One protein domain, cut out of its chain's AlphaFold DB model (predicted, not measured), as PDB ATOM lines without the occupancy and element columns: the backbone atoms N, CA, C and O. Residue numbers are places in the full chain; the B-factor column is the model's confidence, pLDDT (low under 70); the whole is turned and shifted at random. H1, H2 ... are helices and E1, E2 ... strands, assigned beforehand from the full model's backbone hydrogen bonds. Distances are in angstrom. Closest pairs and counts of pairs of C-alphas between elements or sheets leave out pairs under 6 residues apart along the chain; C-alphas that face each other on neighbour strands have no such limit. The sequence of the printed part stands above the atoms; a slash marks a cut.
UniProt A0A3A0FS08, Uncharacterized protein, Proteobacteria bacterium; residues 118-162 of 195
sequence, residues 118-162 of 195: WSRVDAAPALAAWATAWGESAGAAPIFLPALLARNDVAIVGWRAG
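AT A GLANCE: This is residues 118 to 162 of the 195 residues of an uncharacterized protein of Proteobacteria bacterium (UniProt A0A3A0FS08). A small two-stranded ribbon, E1 with E2, has one helix, H1, over one face, and a long loop, residues 135 to 155, swings away from the end of H1 and comes back to the ribbon at E2. The printed part has 45 residues with one named helix and two named strands, in the order E1, H1, E2; the sheet order is E1 - E2, antiparallel. The class is mixed, helices and strands, with 19 residues, under half, in named elements. The whole is compact, with a radius of gyration of the C-alphas of 10.5 A, and flat in outline, spanning 29 by 29 by 14 A.

IN THESE COORDINATES: Strand E1 is residues 118 to 121, beginning at C-alpha 118 (211.156, 286.479, 294.030). Strand E2 is residues 156 to 159, 10.5 A from first to last C-alpha, ending at C-alpha 159 (215.117, 284.773, 295.005). Helix H1 is residues 124 to 134, 15.0 A long, beginning at C-alpha 124 (222.128, 299.610, 294.959).

HOW THE PARTS SIT: E1 and E2 are antiparallel neighbours, with 144 degrees between their directions. N 119 and O 158, 2.9 A apart, and N 121 and O 156, 2.8 A apart, are within hydrogen-bond range. The closest C-alphas of H1 and E2 are those of Trp 130 and Gly 158, 6.6 A apart. Those of E1 and H1 are Val 121 and Leu 127, 5.9 A apart. In H1 every O i to N i+4 pair is within hydrogen-bond range.

THE WHOLE: The two C-alphas farthest apart, those of Ala 141 and Gly 162, are 29.4 A apart. The printed part has no cut. The link from E1 to H1 is tight; that from H1 to E2 is long, with 21 residues. The mean pLDDT of the printed part is 88.3; residues 139, 161 and 162 are under 70.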
ATOM      1  N   TRP A 118     210.453 285.667 295.023       79.50
ATOM      2  CA  TRP A 118     211.156 286.479 294.030       79.50
ATOM      3  C   TRP A 118     210.854 287.960 294.236       79.50
ATOM      4  O   TRP A 118     209.706 288.339 294.464       79.50
ATOM      5  N   SER A 119     211.877 288.797 294.120       85.06
ATOM      6  CA  SER A 119     211.742 290.253 294.117       85.06
ATOM      7  C   SER A 119     212.602 290.855 293.018       85.06
ATOM      8  O   SER A 119     213.703 290.360 292.754       85.06
ATOM      9  N   ARG A 120     212.129 291.952 292.420       91.25
ATOM     10  CA  ARG A 120     212.992 292.812 291.610       91.25
ATOM     11  C   ARG A 120     214.096 293.383 292.504       91.25
ATOM     12  O   ARG A 120     213.868 293.676 293.675       91.25
ATOM     13  N   VAL A 121     215.293 293.482 291.948       94.19
ATOM     14  CA  VAL A 121     216.422 294.193 292.535       94.19
ATOM     15  C   VAL A 121     216.427 295.581 291.908       94.19
ATOM     16  O   VAL A 121     216.640 295.710 290.707       94.19
ATOM     17  N   ASP A 122     216.114 296.602 292.699       93.81
ATOM     18  CA  ASP A 122     215.847 297.969 292.227       93.81
ATOM     19  C   ASP A 122     216.650 299.050 292.967       93.81
ATOM     20  O   ASP A 122     216.618 300.215 292.577       93.81
ATOM     21  N   ALA A 123     217.437 298.671 293.975       94.00
ATOM     22  CA  ALA A 123     218.295 299.577 294.729       94.00
ATOM     23  C   ALA A 123     219.732 299.049 294.827       94.00
ATOM     24  O   ALA A 123     219.963 297.840 294.897       94.00
ATOM     25  N   ALA A 124     220.708 299.960 294.899       94.25
ATOM     26  CA  ALA A 124     222.128 299.610 294.959       94.25
ATOM     27  C   ALA A 124     222.491 298.648 296.117       94.25
ATOM     28  O   ALA A 124     223.201 297.676 295.856       94.25
ATOM     29  N   PRO A 125     221.968 298.803 297.355       93.19
ATOM     30  CA  PRO A 125     222.228 297.831 298.421       93.19
ATOM     31  C   PRO A 125     221.667 296.434 298.116       93.19
ATOM     32  O   PRO A 125     222.296 295.427 298.434       93.19
ATOM     33  N   ALA A 126     220.500 296.360 297.468       92.56
ATOM     34  CA  ALA A 126     219.907 295.090 297.059       92.56
ATOM     35  C   ALA A 126     220.713 294.428 295.930       92.56
ATOM     36  O   ALA A 126     220.839 293.206 295.921       92.56
ATOM     37  N   LEU A 127     221.286 295.221 295.016       94.75
ATOM     38  CA  LEU A 127     222.173 294.731 293.961       94.75
ATOM     39  C   LEU A 127     223.468 294.159 294.528       94.75
ATOM     40  O   LEU A 127     223.846 293.062 294.140       94.75
ATOM     41  N   ALA A 128     224.096 294.845 295.484       92.12
ATOM     42  CA  ALA A 128     225.290 294.335 296.152       92.12
ATOM     43  C   ALA A 128     225.010 293.005 296.874       92.12
ATOM     44  O   ALA A 128     225.756 292.043 296.721       92.12
ATOM     45  N   ALA A 129     223.893 292.911 297.606       90.62
ATOM     46  CA  ALA A 129     223.494 291.662 298.256       90.62
ATOM     47  C   ALA A 129     223.223 290.534 297.243       90.62
ATOM     48  O   ALA A 129     223.632 289.393 297.458       90.62
ATOM     49  N   TRP A 130     222.556 290.854 296.129       92.25
ATOM     50  CA  TRP A 130     222.308 289.911 295.038       92.25
ATOM     51  C   TRP A 130     223.612 289.429 294.394       92.25
ATOM     52  O   TRP A 130     223.769 288.234 294.168       92.25
ATOM     53  N   ALA A 131     224.561 290.332 294.147       92.94
ATOM     54  CA  ALA A 131     225.826 290.016 293.496       92.94
ATOM     55  C   ALA A 131     226.728 289.142 294.382       92.94
ATOM     56  O   ALA A 131     227.276 288.143 293.912       92.94
ATOM     57  N   THR A 132     226.775 289.421 295.687       89.81
ATOM     58  CA  THR A 132     227.411 288.530 296.668       89.81
ATOM     59  C   THR A 132     226.788 287.134 296.634       89.81
ATOM     60  O   THR A 132     227.507 286.140 296.573       89.81
ATOM     61  N   ALA A 133     225.452 287.034 296.620       88.62
ATOM     62  CA  ALA A 133     224.759 285.745 296.549       88.62
ATOM     63  C   ALA A 133     224.984 285.009 295.215       88.62
ATOM     64  O   ALA A 133     224.988 283.781 295.184       88.62
ATOM     65  N   TRP A 134     225.186 285.747 294.120       88.19
ATOM     66  CA  TRP A 134     225.538 285.198 292.810       88.19
ATOM     67  C   TRP A 134     226.941 284.565 292.788       88.19
ATOM     68  O   TRP A 134     227.194 283.678 291.977       88.19
ATOM     69  N   GLY A 135     227.830 284.967 293.702       87.31
ATOM     70  CA  GLY A 135     229.200 284.455 293.803       87.31
ATOM     71  C   GLY A 135     230.274 285.485 293.455       87.31
ATOM     72  O   GLY A 135     231.425 285.116 293.214       87.31
ATOM     73  N   GLU A 136     229.927 286.773 293.421       84.62
ATOM     74  CA  GLU A 136     230.925 287.833 293.353       84.62
ATOM     75  C   GLU A 136     231.830 287.774 294.591       84.62
ATOM     76  O   GLU A 136     231.367 287.709 295.731       84.62
ATOM     77  N   SER A 137     233.144 287.725 294.363       79.06
ATOM     78  CA  SER A 137     234.111 287.530 295.443       79.06
ATOM     79  C   SER A 137     234.264 288.798 296.275       79.06
ATOM     80  O   SER A 137     234.521 289.877 295.739       79.06
ATOM     81  N   ALA A 138     234.181 288.657 297.598       70.69
ATOM     82  CA  ALA A 138     234.456 289.756 298.514       70.69
ATOM     83  C   ALA A 138     235.885 290.293 298.297       70.69
ATOM     84  O   ALA A 138     236.850 289.530 298.300       70.69
ATOM     85  N   GLY A 139     236.014 291.608 298.102       69.38
ATOM     86  CA  GLY A 139     237.298 292.286 297.888       69.38
ATOM     87  C   GLY A 139     237.743 292.415 296.425       69.38
ATOM     88  O   GLY A 139     238.719 293.117 296.165       69.38
ATOM     89  N   ALA A 140     237.035 291.807 295.468       81.81
ATOM     90  CA  ALA A 140     237.215 292.108 294.048       81.81
ATOM     91  C   ALA A 140     236.459 293.391 293.656       81.81
ATOM     92  O   ALA A 140     235.506 293.797 294.323       81.81
ATOM     93  N   ALA A 141     236.874 294.032 292.558       85.81
ATOM     94  CA  ALA A 141     236.113 295.140 291.989       85.81
ATOM     95  C   ALA A 141     234.734 294.637 291.517       85.81
ATOM     96  O   ALA A 141     234.685 293.612 290.829       85.81
ATOM     97  N   PRO A 142     233.633 295.336 291.854       90.44
ATOM     98  CA  PRO A 142     232.299 294.874 291.515       90.44
ATOM     99  C   PRO A 142     232.062 294.912 290.001       90.44
ATOM    100  O   PRO A 142     232.336 295.911 289.334       90.44
ATOM    101  N   ILE A 143     231.500 293.839 289.454       93.50
ATOM    102  CA  ILE A 143     231.085 293.718 288.060       93.50
ATOM    103  C   ILE A 143     229.618 294.123 287.871       93.50
ATOM    104  O   ILE A 143     229.267 294.623 286.803       93.50
ATOM    105  N   PHE A 144     228.759 293.992 288.886       95.25
ATOM    106  CA  PHE A 144     227.363 294.438 288.814       95.25
ATOM    107  C   PHE A 144     227.212 295.854 289.375       95.25
ATOM    108  O   PHE A 144     227.045 296.062 290.576       95.25
ATOM    109  N   LEU A 145     227.266 296.852 288.494       95.50
ATOM    110  CA  LEU A 145     227.245 298.260 288.891       95.50
ATOM    111  C   LEU A 145     225.813 298.821 288.983       95.50
ATOM    112  O   LEU A 145     224.962 298.447 288.172       95.50
ATOM    113  N   PRO A 146     225.537 299.791 289.882       95.56
ATOM    114  CA  PRO A 146     224.216 300.420 290.008       95.56
ATOM    115  C   PRO A 146     223.666 301.032 288.713       95.56
ATOM    116  O   PRO A 146     222.452 301.136 288.558       95.56
ATOM    117  N   ALA A 147     224.535 301.383 287.757       95.56
ATOM    118  CA  ALA A 147     224.142 301.848 286.426       95.56
ATOM    119  C   ALA A 147     223.218 300.858 285.684       95.56
ATOM    120  O   ALA A 147     222.406 301.280 284.865       95.56
ATOM    121  N   LEU A 148     223.286 299.559 286.003       96.06
ATOM    122  CA  LEU A 148     222.377 298.540 285.468       96.06
ATOM    123  C   LEU A 148     220.920 298.766 285.904       96.06
ATOM    124  O   LEU A 148     220.007 298.445 285.151       96.06
ATOM    125  N   LEU A 149     220.691 299.341 287.091       95.56
ATOM    126  CA  LEU A 149     219.350 299.587 287.640       95.56
ATOM    127  C   LEU A 149     218.661 300.802 287.009       95.56
ATOM    128  O   LEU A 149     217.436 300.877 287.007       95.56
ATOM    129  N   ALA A 150     219.438 301.738 286.461       93.50
ATOM    130  CA  ALA A 150     218.920 302.926 285.781       93.50
ATOM    131  C   ALA A 150     218.376 302.621 284.373       93.50
ATOM    132  O   ALA A 150     217.772 303.483 283.734       93.50
ATOM    133  N   ARG A 151     218.600 301.405 283.868       94.06
ATOM    134  CA  ARG A 151     218.173 300.973 282.540       94.06
ATOM    135  C   ARG A 151     216.737 300.453 282.559       94.06
ATOM    136  O   ARG A 151     216.383 299.606 283.375       94.06
ATOM    137  N   ASN A 152     215.921 300.917 281.615       92.75
ATOM    138  CA  ASN A 152     214.529 300.476 281.471       92.75
ATOM    139  C   ASN A 152     214.385 299.112 280.770       92.75
ATOM    140  O   ASN A 152     213.354 298.462 280.908       92.75
ATOM    141  N   ASP A 153     215.420 298.670 280.059       91.00
ATOM    142  CA  ASP A 153     215.480 297.403 279.330       91.00
ATOM    143  C   ASP A 153     216.146 296.277 280.139       91.00
ATOM    144  O   ASP A 153     216.280 295.154 279.654       91.00
ATOM    145  N   VAL A 154     216.532 296.559 281.388       93.81
ATOM    146  CA  VAL A 154     217.125 295.592 282.314       93.81
ATOM    147  C   VAL A 154     216.191 295.344 283.493       93.81
ATOM    148  O   VAL A 154     215.658 296.254 284.135       93.81
ATOM    149  N   ALA A 155     216.019 294.069 283.821       93.00
ATOM    150  CA  ALA A 155     215.344 293.620 285.025       93.00
ATOM    151  C   ALA A 155     216.216 292.586 285.730       93.00
ATOM    152  O   ALA A 155     216.380 291.474 285.238       93.00
ATOM    153  N   ILE A 156     216.752 292.943 286.897       93.50
ATOM    154  CA  ILE A 156     217.438 291.987 287.764       93.50
ATOM    155  C   ILE A 156     216.416 291.468 288.769       93.50
ATOM    156  O   ILE A 156     215.712 292.238 289.427       93.50
ATOM    157  N   VAL A 157     216.317 290.148 288.866       90.44
ATOM    158  CA  VAL A 157     215.421 289.464 289.797       90.44
ATOM    159  C   VAL A 157     216.232 288.523 290.675       90.44
ATOM    160  O   VAL A 157     217.150 287.844 290.217       90.44
ATOM    161  N   GLY A 158     215.908 288.508 291.961       85.25
ATOM    162  CA  GLY A 158     216.532 287.635 292.946       85.25
ATOM    163  C   GLY A 158     215.491 286.798 293.663       85.25
ATOM    164  O   GLY A 158     214.353 287.237 293.841       85.25
ATOM    165  N   TRP A 159     215.894 285.610 294.099       79.75
ATOM    166  CA  TRP A 159     215.117 284.773 295.005       79.75
ATOM    167  C   TRP A 159     215.694 284.921 296.420       79.75
ATOM    168  O   TRP A 159     216.910 284.929 296.596       79.75
ATOM    169  N   ARG A 160     214.829 285.095 297.422       71.88
ATOM    170  CA  ARG A 160     215.243 285.348 298.816       71.88
ATOM    171  C   ARG A 160     215.070 284.147 299.748       71.88
ATOM    172  O   ARG A 160     215.634 284.151 300.835       71.88
ATOM    173  N   ALA A 161     214.267 283.160 299.360       66.81
ATOM    174  CA  ALA A 161     213.981 281.955 300.142       66.81
ATOM    175  C   ALA A 161     213.332 280.882 299.253       66.81
ATOM    176  O   ALA A 161     212.712 281.237 298.254       66.81
ATOM    177  N   GLY A 162     213.437 279.600 299.621       64.31
ATOM    178  CA  GLY A 162     212.858 278.459 298.889       64.31
ATOM    179  C   GLY A 162     213.877 277.672 298.050       64.31
ATOM    180  O   GLY A 162     215.050 278.035 297.993       64.31
TER     181      GLY A 162